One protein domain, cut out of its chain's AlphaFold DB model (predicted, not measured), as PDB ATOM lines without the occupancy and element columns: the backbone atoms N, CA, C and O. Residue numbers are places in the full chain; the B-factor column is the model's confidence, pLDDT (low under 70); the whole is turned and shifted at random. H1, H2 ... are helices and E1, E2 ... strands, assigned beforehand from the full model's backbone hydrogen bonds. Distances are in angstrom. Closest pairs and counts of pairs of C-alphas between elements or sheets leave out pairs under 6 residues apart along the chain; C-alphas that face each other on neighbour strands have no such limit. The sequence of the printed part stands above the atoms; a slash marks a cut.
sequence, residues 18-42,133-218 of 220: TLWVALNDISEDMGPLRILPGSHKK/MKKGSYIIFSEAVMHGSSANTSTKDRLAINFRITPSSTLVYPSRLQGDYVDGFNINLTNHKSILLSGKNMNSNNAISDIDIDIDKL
ATOM      1  N   THR A  18     -32.224 -51.134 -18.838       94.31
ATOM      2  CA  THR A  18     -30.874 -50.615 -19.008       94.31
ATOM      3  C   THR A  18     -30.899 -49.496 -20.051       94.31
ATOM      4  O   THR A  18     -31.402 -49.688 -21.159       94.31
ATOM      5  N   LEU A  19     -30.321 -48.344 -19.708       95.88
ATOM      6  CA  LEU A  19     -29.898 -47.296 -20.632       95.88
ATOM      7  C   LEU A  19     -28.377 -47.379 -20.774       95.88
ATOM      8  O   LEU A  19     -27.637 -47.094 -19.834       95.88
ATOM      9  N   TRP A  20     -27.911 -47.749 -21.959       97.06
ATOM     10  CA  TRP A  20     -26.493 -47.893 -22.261       97.06
ATOM     11  C   TRP A  20     -26.043 -46.767 -23.191       97.06
ATOM     12  O   TRP A  20     -26.599 -46.612 -24.277       97.06
ATOM     13  N   VAL A  21     -25.054 -45.974 -22.770       97.94
ATOM     14  CA  VAL A  21     -24.588 -44.770 -23.477       97.94
ATOM     15  C   VAL A  21     -23.135 -44.943 -23.910       97.94
ATOM     16  O   VAL A  21     -22.259 -45.193 -23.080       97.94
ATOM     17  N   ALA A  22     -22.864 -44.763 -25.203       97.75
ATOM     18  CA  ALA A  22     -21.515 -44.806 -25.758       97.75
ATOM     19  C   ALA A  22     -20.741 -43.527 -25.390       97.75
ATOM     20  O   ALA A  22     -21.148 -42.420 -25.750       97.75
ATOM     21  N   LEU A  23     -19.606 -43.656 -24.695       97.44
ATOM     22  CA  LEU A  23     -18.760 -42.515 -24.305       97.44
ATOM     23  C   LEU A  23     -17.646 -42.223 -25.320       97.44
ATOM     24  O   LEU A  23     -17.037 -41.148 -25.293       97.44
ATOM     25  N   ASN A  24     -17.425 -43.138 -26.261       95.88
ATOM     26  CA  ASN A  24     -16.611 -42.947 -27.451       95.88
ATOM     27  C   ASN A  24     -17.334 -43.464 -28.706       95.88
ATOM     28  O   ASN A  24     -18.423 -44.026 -28.617       95.88
ATOM     29  N   ASP A  25     -16.761 -43.201 -29.881       97.75
ATOM     30  CA  ASP A  25     -17.197 -43.856 -31.115       97.75
ATOM     31  C   ASP A  25     -16.837 -45.345 -31.034       97.75
ATOM     32  O   ASP A  25     -15.692 -45.685 -30.735       97.75
ATOM     33  N   ILE A  26     -17.804 -46.211 -31.319       97.69
ATOM     34  CA  ILE A  26     -17.705 -47.668 -31.234       97.69
ATOM     35  C   ILE A  26     -17.978 -48.234 -32.624       97.69
ATOM     36  O   ILE A  26     -19.116 -48.231 -33.095       97.69
ATOM     37  N   SER A  27     -16.920 -48.688 -33.291       96.81
ATOM     38  CA  SER A  27     -16.987 -49.410 -34.565       96.81
ATOM     39  C   SER A  27     -17.199 -50.913 -34.358       96.81
ATOM     40  O   SER A  27     -17.126 -51.410 -33.239       96.81
ATOM     41  N   GLU A  28     -17.459 -51.640 -35.446       96.31
ATOM     42  CA  GLU A  28     -17.722 -53.092 -35.450       96.31
ATOM     43  C   GLU A  28     -16.620 -53.931 -34.775       96.31
ATOM     44  O   GLU A  28     -16.895 -54.923 -34.103       96.31
ATOM     45  N   ASP A  29     -15.365 -53.512 -34.918       96.69
ATOM     46  CA  ASP A  29     -14.174 -54.171 -34.375       96.69
ATOM     47  C   ASP A  29     -13.884 -53.817 -32.906       96.69
ATOM     48  O   ASP A  29     -13.068 -54.479 -32.263       96.69
ATOM     49  N   MET A  30     -14.567 -52.808 -32.349       97.00
ATOM     50  CA  MET A  30     -14.383 -52.323 -30.974       97.00
ATOM     51  C   MET A  30     -15.227 -53.080 -29.938       97.00
ATOM     52  O   MET A  30     -15.396 -52.624 -28.808       97.00
ATOM     53  N   GLY A  31     -15.786 -54.234 -30.307       95.25
ATOM     54  CA  GLY A  31     -16.664 -55.012 -29.437       95.25
ATOM     55  C   GLY A  31     -18.002 -54.318 -29.136       95.25
ATOM     56  O   GLY A  31     -18.315 -54.121 -27.959       95.25
ATOM     57  N   PRO A  32     -18.790 -53.884 -30.137       96.38
ATOM     58  CA  PRO A  32     -20.099 -53.264 -29.925       96.38
ATOM     59  C   PRO A  32     -21.081 -54.166 -29.168       96.38
ATOM     60  O   PRO A  32     -20.927 -55.391 -29.097       96.38
ATOM     61  N   LEU A  33     -22.125 -53.543 -28.613       96.19
ATOM     62  CA  LEU A  33     -23.236 -54.265 -28.001       96.19
ATOM     63  C   LEU A  33     -23.960 -55.095 -29.072       96.19
ATOM     64  O   LEU A  33     -24.192 -54.632 -30.187       96.19
ATOM     65  N   ARG A  34     -24.343 -56.317 -28.713       95.69
ATOM     66  CA  ARG A  34     -25.156 -57.232 -29.516       95.69
ATOM     67  C   ARG A  34     -26.414 -57.587 -28.736       95.69
ATOM     68  O   ARG A  34     -26.332 -57.819 -27.532       95.69
ATOM     69  N   ILE A  35     -27.559 -57.651 -29.408       95.44
ATOM     70  CA  ILE A  35     -28.847 -58.033 -28.811       95.44
ATOM     71  C   ILE A  35     -29.523 -59.071 -29.701       95.44
ATOM     72  O   ILE A  35     -29.513 -58.929 -30.921       95.44
ATOM     73  N   LEU A  36     -30.157 -60.075 -29.092       94.88
ATOM     74  CA  LEU A  36     -31.134 -60.930 -29.769       94.88
ATOM     75  C   LEU A  36     -32.534 -60.302 -29.631       94.88
ATOM     76  O   LEU A  36     -33.115 -60.332 -28.538       94.88
ATOM     77  N   PRO A  37     -33.103 -59.700 -30.691       94.44
ATOM     78  CA  PRO A  37     -34.383 -59.012 -30.593       94.44
ATOM     79  C   PRO A  37     -35.510 -59.950 -30.148       94.44
ATOM     80  O   PRO A  37     -35.604 -61.098 -30.565       94.44
ATOM     81  N   GLY A  38     -36.397 -59.451 -29.282       92.19
ATOM     82  CA  GLY A  38     -37.563 -60.204 -28.802       92.19
ATOM     83  C   GLY A  38     -37.278 -61.273 -27.741       92.19
ATOM     84  O   GLY A  38     -38.229 -61.781 -27.146       92.19
ATOM     85  N   SER A  39     -36.015 -61.569 -27.426       91.81
ATOM     86  CA  SER A  39     -35.661 -62.636 -26.480       91.81
ATOM     87  C   SER A  39     -36.187 -62.399 -25.053       91.81
ATOM     88  O   SER A  39     -36.463 -63.353 -24.339       91.81
ATOM     89  N   HIS A  40     -36.407 -61.144 -24.645       90.00
ATOM     90  CA  HIS A  40     -36.986 -60.785 -23.339       90.00
ATOM     91  C   HIS A  40     -38.399 -61.357 -23.110       90.00
ATOM     92  O   HIS A  40     -38.870 -61.399 -21.979       90.00
ATOM     93  N   LYS A  41     -39.085 -61.799 -24.174       88.19
ATOM     94  CA  LYS A  41     -40.428 -62.398 -24.110       88.19
ATOM     95  C   LYS A  41     -40.409 -63.896 -23.797       88.19
ATOM     96  O   LYS A  41     -41.469 -64.493 -23.627       88.19
ATOM     97  N   LYS A  42     -39.231 -64.525 -23.775       85.69
ATOM     98  CA  LYS A  42     -39.067 -65.968 -23.595       85.69
ATOM     99  C   LYS A  42     -38.114 -66.244 -22.441       85.69
ATOM    100  O   LYS A  42     -37.058 -65.633 -22.324       85.69
ATOM    101  N   MET A 133     -21.912 -47.590 -32.581       97.50
ATOM    102  CA  MET A 133     -22.532 -46.389 -32.024       97.50
ATOM    103  C   MET A 133     -21.574 -45.207 -32.081       97.50
ATOM    104  O   MET A 133     -20.376 -45.344 -31.856       97.50
ATOM    105  N   LYS A 134     -22.103 -44.017 -32.371       98.06
ATOM    106  CA  LYS A 134     -21.347 -42.770 -32.229       98.06
ATOM    107  C   LYS A 134     -21.322 -42.327 -30.775       98.06
ATOM    108  O   LYS A 134     -22.292 -42.560 -30.050       98.06
ATOM    109  N   LYS A 135     -20.255 -41.637 -30.369       97.88
ATOM    110  CA  LYS A 135     -20.152 -41.010 -29.047       97.88
ATOM    111  C   LYS A 135     -21.422 -40.210 -28.733       97.88
ATOM    112  O   LYS A 135     -21.875 -39.417 -29.554       97.88
ATOM    113  N   GLY A 136     -21.981 -40.418 -27.544       97.12
ATOM    114  CA  GLY A 136     -23.214 -39.783 -27.072       97.12
ATOM    115  C   GLY A 136     -24.504 -40.481 -27.511       97.12
ATOM    116  O   GLY A 136     -25.567 -40.167 -26.981       97.12
ATOM    117  N   SER A 137     -24.436 -41.451 -28.429       97.88
ATOM    118  CA  SER A 137     -25.592 -42.290 -28.760       97.88
ATOM    119  C   SER A 137     -25.891 -43.247 -27.610       97.88
ATOM    120  O   SER A 137     -24.991 -43.663 -26.875       97.88
ATOM    121  N   TYR A 138     -27.152 -43.648 -27.490       97.56
ATOM    122  CA  TYR A 138     -27.590 -44.571 -26.455       97.56
ATOM    123  C   TYR A 138     -28.584 -45.601 -26.989       97.56
ATOM    124  O   TYR A 138     -29.246 -45.384 -28.003       97.56
ATOM    125  N   ILE A 139     -28.689 -46.722 -26.283       96.56
ATOM    126  CA  ILE A 139     -29.694 -47.758 -26.506       96.56
ATOM    127  C   ILE A 139     -30.390 -48.078 -25.186       96.56
ATOM    128  O   ILE A 139     -29.755 -48.138 -24.134       96.56
ATOM    129  N   ILE A 140     -31.707 -48.263 -25.250       95.81
ATOM    130  CA  ILE A 140     -32.533 -48.654 -24.107       95.81
ATOM    131  C   ILE A 140     -33.057 -50.058 -24.367       95.81
ATOM    132  O   ILE A 140     -33.614 -50.327 -25.432       95.81
ATOM    133  N   PHE A 141     -32.900 -50.951 -23.397       93.62
ATOM    134  CA  PHE A 141     -33.404 -52.313 -23.494       93.62
ATOM    135  C   PHE A 141     -33.806 -52.875 -22.128       93.62
ATOM    136  O   PHE A 141     -33.326 -52.437 -21.088       93.62
ATOM    137  N   SER A 142     -34.710 -53.856 -22.130       91.38
ATOM    138  CA  SER A 142     -35.065 -54.602 -20.916       91.38
ATOM    139  C   SER A 142     -33.898 -55.478 -20.478       91.38
ATOM    140  O   SER A 142     -33.301 -56.151 -21.317       91.38
ATOM    141  N   GLU A 143     -33.625 -55.566 -19.176       86.50
ATOM    142  CA  GLU A 143     -32.552 -56.431 -18.663       86.50
ATOM    143  C   GLU A 143     -32.733 -57.920 -18.990       86.50
ATOM    144  O   GLU A 143     -31.753 -58.666 -19.035       86.50
ATOM    145  N   ALA A 144     -33.971 -58.346 -19.255       87.31
ATOM    146  CA  ALA A 144     -34.294 -59.707 -19.669       87.31
ATOM    147  C   ALA A 144     -33.927 -59.999 -21.134       87.31
ATOM    148  O   ALA A 144     -33.961 -61.157 -21.557       87.31
ATOM    149  N   VAL A 145     -33.604 -58.981 -21.942       91.19
ATOM    150  CA  VAL A 145     -33.141 -59.217 -23.310       91.19
ATOM    151  C   VAL A 145     -31.775 -59.895 -23.265       91.19
ATOM    152  O   VAL A 145     -30.920 -59.559 -22.447       91.19
ATOM    153  N   MET A 146     -31.547 -60.848 -24.158       91.25
ATOM    154  CA  MET A 146     -30.252 -61.480 -24.313       91.25
ATOM    155  C   MET A 146     -29.369 -60.481 -25.029       91.25
ATOM    156  O   MET A 146     -29.682 -60.030 -26.133       91.25
ATOM    157  N   HIS A 147     -28.292 -60.115 -24.357       92.44
ATOM    158  CA  HIS A 147     -27.338 -59.145 -24.837       92.44
ATOM    159  C   HIS A 147     -25.928 -59.592 -24.469       92.44
ATOM    160  O   HIS A 147     -25.719 -60.325 -23.503       92.44
ATOM    161  N   GLY A 148     -24.966 -59.129 -25.249       91.25
ATOM    162  CA  GLY A 148     -23.546 -59.357 -25.031       91.25
ATOM    163  C   GLY A 148     -22.734 -58.350 -25.827       91.25
ATOM    164  O   GLY A 148     -23.278 -57.387 -26.367       91.25
ATOM    165  N   SER A 149     -21.434 -58.574 -25.936       91.69
ATOM    166  CA  SER A 149     -20.583 -57.817 -26.850       91.69
ATOM    167  C   SER A 149     -19.643 -58.748 -27.589       91.69
ATOM    168  O   SER A 149     -19.227 -59.765 -27.036       91.69
ATOM    169  N   SER A 150     -19.294 -58.401 -28.824       91.12
ATOM    170  CA  SER A 150     -18.198 -59.072 -29.523       91.12
ATOM    171  C   SER A 150     -16.852 -58.770 -28.854       91.12
ATOM    172  O   SER A 150     -16.723 -57.837 -28.055       91.12
ATOM    173  N   ALA A 151     -15.840 -59.576 -29.177       91.25
ATOM    174  CA  ALA A 151     -14.470 -59.299 -28.773       91.25
ATOM    175  C   ALA A 151     -13.994 -57.971 -29.381       91.25
ATOM    176  O   ALA A 151     -14.251 -57.690 -30.553       91.25
ATOM    177  N   ASN A 152     -13.280 -57.172 -28.590       94.56
ATOM    178  CA  ASN A 152     -12.574 -56.011 -29.113       94.56
ATOM    179  C   ASN A 152     -11.282 -56.493 -29.784       94.56
ATOM    180  O   ASN A 152     -10.397 -57.028 -29.120       94.56
ATOM    181  N   THR A 153     -11.207 -56.339 -31.102       96.38
ATOM    182  CA  THR A 153     -10.051 -56.725 -31.933       96.38
ATOM    183  C   THR A 153      -9.288 -55.512 -32.463       96.38
ATOM    184  O   THR A 153      -8.294 -55.654 -33.172       96.38
ATOM    185  N   SER A 154      -9.743 -54.312 -32.103       95.19
ATOM    186  CA  SER A 154      -9.100 -53.050 -32.442       95.19
ATOM    187  C   SER A 154      -7.944 -52.723 -31.485       95.19
ATOM    188  O   SER A 154      -7.730 -53.385 -30.471       95.19
ATOM    189  N   THR A 155      -7.224 -51.635 -31.768       96.12
ATOM    190  CA  THR A 155      -6.218 -51.060 -30.856       96.12
ATOM    191  C   THR A 155      -6.790 -49.971 -29.940       96.12
ATOM    192  O   THR A 155      -6.025 -49.192 -29.371       96.12
ATOM    193  N   LYS A 156      -8.118 -49.817 -29.877       94.56
ATOM    194  CA  LYS A 156      -8.799 -48.742 -29.145       94.56
ATOM    195  C   LYS A 156      -9.629 -49.309 -28.005       94.56
ATOM    196  O   LYS A 156     -10.294 -50.330 -28.161       94.56
ATOM    197  N   ASP A 157      -9.682 -48.578 -26.900       94.00
ATOM    198  CA  ASP A 157     -10.577 -48.911 -25.795       94.00
ATOM    199  C   ASP A 157     -12.038 -48.617 -26.153       94.00
ATOM    200  O   ASP A 157     -12.347 -47.649 -26.852       94.00
ATOM    201  N   ARG A 158     -12.960 -49.424 -25.621       94.69
ATOM    202  CA  ARG A 158     -14.412 -49.217 -25.722       94.69
ATOM    203  C   ARG A 158     -14.937 -48.732 -24.378       94.69
ATOM    204  O   ARG A 158     -14.924 -49.495 -23.414       94.69
ATOM    205  N   LEU A 159     -15.457 -47.508 -24.327       95.56
ATOM    206  CA  LEU A 159     -15.988 -46.935 -23.095       95.56
ATOM    207  C   LEU A 159     -17.477 -46.622 -23.239       95.56
ATOM    208  O   LEU A 159     -17.903 -45.927 -24.161       95.56
ATOM    209  N   ALA A 160     -18.262 -47.115 -22.289       95.00
ATOM    210  CA  ALA A 160     -19.688 -46.864 -22.195       95.00
ATOM    211  C   ALA A 160     -20.128 -46.845 -20.733       95.00
ATOM    212  O   ALA A 160     -19.467 -47.431 -19.875       95.00
ATOM    213  N   ILE A 161     -21.256 -46.194 -20.467       95.69
ATOM    214  CA  ILE A 161     -21.891 -46.172 -19.150       95.69
ATOM    215  C   ILE A 161     -23.268 -46.831 -19.230       95.69
ATOM    216  O   ILE A 161     -24.004 -46.638 -20.197       95.69
ATOM    217  N   ASN A 162     -23.595 -47.633 -18.218       93.75
ATOM    218  CA  ASN A 162     -24.888 -48.288 -18.074       93.75
ATOM    219  C   ASN A 162     -25.629 -47.685 -16.875       93.75
ATOM    220  O   ASN A 162     -25.109 -47.704 -15.759       93.75
ATOM    221  N   PHE A 163     -26.846 -47.200 -17.108       93.44
ATOM    222  CA  PHE A 163     -27.808 -46.867 -16.069       93.44
ATOM    223  C   PHE A 163     -28.885 -47.943 -16.010       93.44
ATOM    224  O   PHE A 163     -29.575 -48.199 -16.996       93.44
ATOM    225  N   ARG A 164     -29.073 -48.523 -14.829       92.06
ATOM    226  CA  ARG A 164     -30.160 -49.460 -14.557       92.06
ATOM    227  C   ARG A 164     -31.282 -48.722 -13.841       92.06
ATOM    228  O   ARG A 164     -31.036 -48.032 -12.853       92.06
ATOM    229  N   ILE A 165     -32.493 -48.825 -14.370       92.44
ATOM    230  CA  ILE A 165     -33.649 -48.038 -13.941       92.44
ATOM    231  C   ILE A 165     -34.820 -48.986 -13.696       92.44
ATOM    232  O   ILE A 165     -35.132 -49.833 -14.532       92.44
ATOM    233  N   THR A 166     -35.491 -48.794 -12.565       92.19
ATOM    234  CA  THR A 166     -36.612 -49.616 -12.102       92.19
ATOM    235  C   THR A 166     -37.769 -48.717 -11.646       92.19
ATOM    236  O   THR A 166     -37.517 -47.584 -11.216       92.19
ATOM    237  N   PRO A 167     -39.043 -49.152 -11.719       91.50
ATOM    238  CA  PRO A 167     -40.145 -48.455 -11.069       91.50
ATOM    239  C   PRO A 167     -39.872 -48.262  -9.575       91.50
ATOM    240  O   PRO A 167     -39.394 -49.169  -8.898       91.50
ATOM    241  N   SER A 168     -40.253 -47.112  -9.019       91.50
ATOM    242  CA  SER A 168     -40.004 -46.801  -7.602       91.50
ATOM    243  C   SER A 168     -40.771 -47.691  -6.611       91.50
ATOM    244  O   SER A 168     -40.554 -47.597  -5.404       91.50
ATOM    245  N   SER A 169     -41.672 -48.552  -7.097       91.12
ATOM    246  CA  SER A 169     -42.330 -49.597  -6.310       91.12
ATOM    247  C   SER A 169     -41.447 -50.834  -6.090       91.12
ATOM    248  O   SER A 169     -41.684 -51.576  -5.133       91.12
ATOM    249  N   THR A 170     -40.433 -51.063  -6.931       91.00
ATOM    250  CA  THR A 170     -39.466 -52.162  -6.793       91.00
ATOM    251  C   THR A 170     -38.657 -51.987  -5.514       91.00
ATOM    252  O   THR A 170     -38.158 -50.899  -5.236       91.00
ATOM    253  N   LEU A 171     -38.513 -53.056  -4.730       91.56
ATOM    254  CA  LEU A 171     -37.600 -53.076  -3.590       91.56
ATOM    255  C   LEU A 171     -36.185 -53.397  -4.081       91.56
ATOM    256  O   LEU A 171     -35.941 -54.495  -4.581       91.56
ATOM    257  N   VAL A 172     -35.262 -52.456  -3.920       91.56
ATOM    258  CA  VAL A 172     -33.859 -52.576  -4.332       91.56
ATOM    259  C   VAL A 172     -33.022 -53.049  -3.137       91.56
ATOM    260  O   VAL A 172     -33.087 -52.449  -2.063       91.56
ATOM    261  N   TYR A 173     -32.247 -54.124  -3.321       91.31
ATOM    262  CA  TYR A 173     -31.439 -54.790  -2.283       91.31
ATOM    263  C   TYR A 173     -32.198 -55.121  -0.971       91.31
ATOM    264  O   TYR A 173     -31.924 -54.537   0.082       91.31
ATOM    265  N   PRO A 174     -33.164 -56.063  -0.996       90.62
ATOM    266  CA  PRO A 174     -33.939 -56.495   0.174       90.62
ATOM    267  C   PRO A 174     -33.108 -57.102   1.314       90.62
ATOM    268  O   PRO A 174     -33.556 -57.078   2.460       90.62
ATOM    269  N   SER A 175     -31.937 -57.667   1.013       88.31
ATOM    270  CA  SER A 175     -30.939 -58.177   1.973       88.31
ATOM    271  C   SER A 175     -30.605 -57.148   3.059       88.31
ATOM    272  O   SER A 175     -30.569 -57.482   4.245       88.31
ATOM    273  N   ARG A 176     -30.558 -55.862   2.690       91.12
ATOM    274  CA  ARG A 176     -30.313 -54.735   3.606       91.12
ATOM    275  C   ARG A 176     -31.321 -54.644   4.745       91.12
ATOM    276  O   ARG A 176     -30.972 -54.212   5.840       91.12
ATOM    277  N   LEU A 177     -32.566 -55.076   4.522       90.75
ATOM    278  CA  LEU A 177     -33.598 -55.096   5.567       90.75
ATOM    279  C   LEU A 177     -33.300 -56.124   6.669       90.75
ATOM    280  O   LEU A 177     -33.867 -56.039   7.753       90.75
ATOM    281  N   GLN A 178     -32.413 -57.080   6.395       92.00
ATOM    282  CA  GLN A 178     -31.942 -58.100   7.331       92.00
ATOM    283  C   GLN A 178     -30.548 -57.768   7.891       92.00
ATOM    284  O   GLN A 178     -29.973 -58.575   8.614       92.00
ATOM    285  N   GLY A 179     -30.013 -56.580   7.586       91.56
ATOM    286  CA  GLY A 179     -28.671 -56.170   7.994       91.56
ATOM    287  C   GLY A 179     -27.548 -56.735   7.124       91.56
ATOM    288  O   GLY A 179     -26.387 -56.588   7.495       91.56
ATOM    289  N   ASP A 180     -27.878 -57.346   5.985       90.19
ATOM    290  CA  ASP A 180     -26.899 -57.808   5.007       90.19
ATOM    291  C   ASP A 180     -26.665 -56.725   3.944       90.19
ATOM    292  O   ASP A 180     -27.582 -56.307   3.235       90.19
ATOM    293  N   TYR A 181     -25.439 -56.212   3.899       91.06
ATOM    294  CA  TYR A 181     -25.037 -55.095   3.042       91.06
ATOM    295  C   TYR A 181     -24.042 -55.520   1.968       91.06
ATOM    296  O   TYR A 181     -23.433 -54.650   1.353       91.06
ATOM    297  N   VAL A 182     -23.837 -56.814   1.753       85.50
ATOM    298  CA  VAL A 182     -22.970 -57.307   0.688       85.50
ATOM    299  C   VAL A 182     -23.864 -57.891  -0.395       85.50
ATOM    300  O   VAL A 182     -24.683 -58.759  -0.117       85.50
ATOM    301  N   ASP A 183     -23.768 -57.368  -1.616       83.56
ATOM    302  CA  ASP A 183     -24.563 -57.902  -2.723       83.56
ATOM    303  C   ASP A 183     -23.959 -59.189  -3.306       83.56
ATOM    304  O   ASP A 183     -22.883 -59.641  -2.912       83.56
ATOM    305  N   GLY A 184     -24.651 -59.769  -4.292       71.69
ATOM    306  CA  GLY A 184     -24.201 -60.989  -4.966       71.69
ATOM    307  C   GLY A 184     -22.824 -60.894  -5.637       71.69
ATOM    308  O   GLY A 184     -22.245 -61.942  -5.899       71.69
ATOM    309  N   PHE A 185     -22.300 -59.679  -5.856       72.94
ATOM    310  CA  PHE A 185     -20.991 -59.388  -6.451       72.94
ATOM    311  C   PHE A 185     -19.917 -59.032  -5.411       72.94
ATOM    312  O   PHE A 185     -18.868 -58.494  -5.773       72.94
ATOM    313  N   ASN A 186     -20.155 -59.299  -4.122       75.38
ATOM    314  CA  ASN A 186     -19.297 -58.890  -3.005       75.38
ATOM    315  C   ASN A 186     -19.154 -57.360  -2.855       75.38
ATOM    316  O   ASN A 186     -18.187 -56.870  -2.262       75.38
ATOM    317  N   ILE A 187     -20.105 -56.569  -3.366       82.56
ATOM    318  CA  ILE A 187     -20.064 -55.107  -3.258       82.56
ATOM    319  C   ILE A 187     -20.709 -54.670  -1.944       82.56
ATOM    320  O   ILE A 187     -21.844 -55.024  -1.634       82.56
ATOM    321  N   ASN A 188     -20.001 -53.828  -1.187       88.69
ATOM    322  CA  ASN A 188     -20.535 -53.221   0.027       88.69
ATOM    323  C   ASN A 188     -21.543 -52.100  -0.301       88.69
ATOM    324  O   ASN A 188     -21.187 -51.016  -0.768       88.69
ATOM    325  N   LEU A 189     -22.805 -52.348   0.025       91.19
ATOM    326  CA  LEU A 189     -23.966 -51.495  -0.206       91.19
ATOM    327  C   LEU A 189     -24.237 -50.476   0.911       91.19
ATOM    328  O   LEU A 189     -25.256 -49.786   0.859       91.19
ATOM    329  N   THR A 190     -23.382 -50.357   1.934       92.31
ATOM    330  CA  THR A 190     -23.624 -49.470   3.096       92.31
ATOM    331  C   THR A 190     -23.931 -48.033   2.670       92.31
ATOM    332  O   THR A 190     -24.851 -47.408   3.194       92.31
ATOM    333  N   ASN A 191     -23.201 -47.531   1.671       92.19
ATOM    334  CA  ASN A 191     -23.364 -46.175   1.142       92.19
ATOM    335  C   ASN A 191     -24.184 -46.123  -0.158       92.19
ATOM    336  O   ASN A 191     -24.327 -45.052  -0.748       92.19
ATOM    337  N   HIS A 192     -24.718 -47.257  -0.622       93.12
ATOM    338  CA  HIS A 192     -25.526 -47.303  -1.833       93.12
ATOM    339  C   HIS A 192     -26.871 -46.597  -1.613       93.12
ATOM    340  O   HIS A 192     -27.594 -46.872  -0.650       93.12
ATOM    341  N   LYS A 193     -27.239 -45.722  -2.552       93.62
ATOM    342  CA  LYS A 193     -28.546 -45.062  -2.603       93.62
ATOM    343  C   LYS A 193     -29.053 -45.037  -4.041       93.62
ATOM    344  O   LYS A 193     -28.313 -44.672  -4.949       93.62
ATOM    345  N   SER A 194     -30.326 -45.371  -4.233       93.62
ATOM    346  CA  SER A 194     -31.008 -45.142  -5.511       93.62
ATOM    347  C   SER A 194     -31.352 -43.661  -5.657       93.62
ATOM    348  O   SER A 194     -31.552 -42.965  -4.662       93.62
ATOM    349  N   ILE A 195     -31.451 -43.168  -6.888       93.25
ATOM    350  CA  ILE A 195     -31.861 -41.786  -7.161       93.25
ATOM    351  C   ILE A 195     -33.250 -41.804  -7.797       93.25
ATOM    352  O   ILE A 195     -33.497 -42.562  -8.737       93.25
ATOM    353  N   LEU A 196     -34.166 -40.982  -7.280       91.88
ATOM    354  CA  LEU A 196     -35.494 -40.830  -7.864       91.88
ATOM    355  C   LEU A 196     -35.391 -39.964  -9.125       91.88
ATOM    356  O   LEU A 196     -35.246 -38.753  -9.037       91.88
ATOM    357  N   LEU A 197     -35.474 -40.593 -10.299       89.62
ATOM    358  CA  LEU A 197     -35.367 -39.882 -11.578       89.62
ATOM    359  C   LEU A 197     -36.614 -39.051 -11.910       89.62
ATOM    360  O   LEU A 197     -36.511 -37.996 -12.524       89.62
ATOM    361  N   SER A 198     -37.805 -39.548 -11.560       87.44
ATOM    362  CA  SER A 198     -39.071 -38.842 -11.787       87.44
ATOM    363  C   SER A 198     -40.190 -39.383 -10.893       87.44
ATOM    364  O   SER A 198     -40.115 -40.498 -10.372       87.44
ATOM    365  N   GLY A 199     -41.261 -38.602 -10.743       90.00
ATOM    366  CA  GLY A 199     -42.465 -39.025 -10.030       90.00
ATOM    367  C   GLY A 199     -42.296 -39.025  -8.511       90.00
ATOM    368  O   GLY A 199     -41.853 -38.041  -7.926       90.00
ATOM    369  N   LYS A 200     -42.733 -40.105  -7.853       90.69
ATOM    370  CA  LYS A 200     -42.713 -40.250  -6.389       90.69
ATOM    371  C   LYS A 200     -42.114 -41.594  -6.004       90.69
ATOM    372  O   LYS A 200     -42.305 -42.580  -6.718       90.69
ATOM    373  N   ASN A 201     -41.443 -41.656  -4.856       91.62
ATOM    374  CA  ASN A 201     -41.015 -42.932  -4.293       91.62
ATOM    375  C   ASN A 201     -42.236 -43.716  -3.776       91.62
ATOM    376  O   ASN A 201     -42.920 -43.252  -2.865       91.62
ATOM    377  N   MET A 202     -42.510 -44.883  -4.362       92.81
ATOM    378  CA  MET A 202     -43.637 -45.740  -3.978       92.81
ATOM    379  C   MET A 202     -43.257 -46.822  -2.962       92.81
ATOM    380  O   MET A 202     -44.147 -47.452  -2.395       92.81
ATOM    381  N   ASN A 203     -41.964 -47.039  -2.710       92.50
ATOM    382  CA  ASN A 203     -41.483 -48.016  -1.743       92.50
ATOM    383  C   ASN A 203     -40.561 -47.347  -0.716       92.50
ATOM    384  O   ASN A 203     -39.388 -47.065  -0.969       92.50
ATOM    385  N   SER A 204     -41.101 -47.101   0.478       93.38
ATOM    386  CA  SER A 204     -40.399 -46.419   1.572       93.38
ATOM    387  C   SER A 204     -39.225 -47.209   2.156       93.38
ATOM    388  O   SER A 204     -38.449 -46.645   2.916       93.38
ATOM    389  N   ASN A 205     -39.085 -48.496   1.817       94.19
ATOM    390  CA  ASN A 205     -37.977 -49.333   2.282       94.19
ATOM    391  C   ASN A 205     -36.700 -49.162   1.439       94.19
ATOM    392  O   ASN A 205     -35.637 -49.648   1.826       94.19
ATOM    393  N   ASN A 206     -36.783 -48.484   0.291       92.94
ATOM    394  CA  ASN A 206     -35.611 -48.194  -0.526       92.94
ATOM    395  C   ASN A 206     -34.736 -47.118   0.125       92.94
ATOM    396  O   ASN A 206     -35.231 -46.094   0.591       92.94
ATOM    397  N   ALA A 207     -33.415 -47.311   0.078       93.19
ATOM    398  CA  ALA A 207     -32.483 -46.222   0.340       93.19
ATOM    399  C   ALA A 207     -32.455 -45.284  -0.868       93.19
ATOM    400  O   ALA A 207     -31.969 -45.662  -1.935       93.19
ATOM    401  N   ILE A 208     -32.983 -44.076  -0.686       92.88
ATOM    402  CA  ILE A 208     -33.047 -43.034  -1.711       92.88
ATOM    403  C   ILE A 208     -32.070 -41.911  -1.353       92.88
ATOM    404  O   ILE A 208     -31.869 -41.593  -0.181       92.88
ATOM    405  N   SER A 209     -31.415 -41.349  -2.363       90.50
ATOM    406  CA  SER A 209     -30.567 -40.168  -2.232       90.50
ATOM    407  C   SER A 209     -31.405 -38.895  -2.193       90.50
ATOM    408  O   SER A 209     -32.366 -38.773  -2.946       90.50
ATOM    409  N   ASP A 210     -30.980 -37.926  -1.384       80.62
ATOM    410  CA  ASP A 210     -31.582 -36.587  -1.315       80.62
ATOM    411  C   ASP A 210     -31.074 -35.653  -2.431       80.62
ATOM    412  O   ASP A 210     -31.365 -34.460  -2.429       80.62
ATOM    413  N   ILE A 211     -30.265 -36.175  -3.363       79.75
ATOM    414  CA  ILE A 211     -29.793 -35.412  -4.522       79.75
ATOM    415  C   ILE A 211     -30.999 -35.050  -5.384       79.75
ATOM    416  O   ILE A 211     -31.614 -35.918  -6.002       79.75
ATOM    417  N   ASP A 212     -31.283 -33.754  -5.442       66.50
ATOM    418  CA  ASP A 212     -32.255 -33.190  -6.362       66.50
ATOM    419  C   ASP A 212     -31.603 -33.060  -7.745       66.50
ATOM    420  O   ASP A 212     -30.666 -32.276  -7.938       66.50
ATOM    421  N   ILE A 213     -32.044 -33.882  -8.700       66.88
ATOM    422  CA  ILE A 213     -31.631 -33.736 -10.099       66.88
ATOM    423  C   ILE A 213     -32.478 -32.612 -10.690       66.88
ATOM    424  O   ILE A 213     -33.517 -32.832 -11.306       66.88
ATOM    425  N   ASP A 214     -32.008 -31.389 -10.486       64.75
ATOM    426  CA  ASP A 214     -32.567 -30.202 -11.113       64.75
ATOM    427  C   ASP A 214     -32.168 -30.185 -12.598       64.75
ATOM    428  O   ASP A 214     -31.079 -29.739 -12.974       64.75
ATOM    429  N   ILE A 215     -33.033 -30.744 -13.447       59.66
ATOM    430  CA  ILE A 215     -32.808 -30.844 -14.898       59.66
ATOM    431  C   ILE A 215     -32.670 -29.450 -15.531       59.66
ATOM    432  O   ILE A 215     -31.952 -29.295 -16.522       59.66
ATOM    433  N   ASP A 216     -33.278 -28.421 -14.937       62.00
ATOM    434  CA  ASP A 216     -33.206 -27.053 -15.449       62.00
ATOM    435  C   ASP A 216     -31.807 -26.443 -15.252       62.00
ATOM    436  O   ASP A 216     -31.366 -25.644 -16.077       62.00
ATOM    437  N   LYS A 217     -31.050 -26.889 -14.239       59.62
ATOM    438  CA  LYS A 217     -29.636 -26.507 -14.037       59.62
ATOM    439  C   LYS A 217     -28.646 -27.219 -14.957       59.62
ATOM    440  O   LYS A 217     -27.496 -26.803 -15.035       59.62
ATOM    441  N   LEU A 218     -29.047 -28.302 -15.625       52.78
ATOM    442  CA  LEU A 218     -28.171 -29.041 -16.546       52.78
ATOM    443  C   LEU A 218     -28.167 -28.452 -17.965       52.78
ATOM    444  O   LEU A 218     -27.268 -28.759 -18.744       52.78
TER     445      LEU A 218
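AT A GLANCE: This is residues 18 to 42 and 133 to 218 of the 220 residues of the protein "Phytanoyl-CoA dioxygenase family protein" of Francisella sp. TX07-6608 (UniProt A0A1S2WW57). With little regular structure, the model has one lobe of two small antiparallel sheets, E3-E1-E5 and E2-E4, from which E5 leads into a second lobe of loops holding H1; a tail ends in H2. The printed part has 111 residues, 31 in named elements, ordered E1 E2 E3 E4 E5 H1 H2, class mixed. It is loose, radius of gyration of the C-alphas 17.2 A, spanning 45 by 37 by 29 A.

HOW THE PARTS SIT: E1, residues 18 to 22, is the inner strand between E3, residues 138 to 142, and E5, residues 160 to 165. Within hydrogen-bond range are N 20 and O 139, 2.9 A, and N 19 and O 163, 2.8 A. E2, residues 33 to 35, and E4, residues 147 to 149, are antiparallel at 148 degrees; N 34 and O 148 are 2.8 A apart. H1, residues 174 to 178, and H2, residues 215 to 218, are apart. H1 has 0 of 1 O i to N i+4 pairs but 2 of 2 O i to N i+3 pairs within range; H2 is too short for the former.

IN THESE COORDINATES: E1 begins at C-alpha 18 (-30.874, -50.615, -19.008); E5 is 16.3 A long; H2 ends at C-alpha 218 (-28.171, -29.041, -16.546).

THE WHOLE: Residues 43 to 132 are cut out, a 27.0 A gap between C-alphas 42 and 133. The H1 to H2 link is long. Residues 212 to 218 have pLDDT under 70.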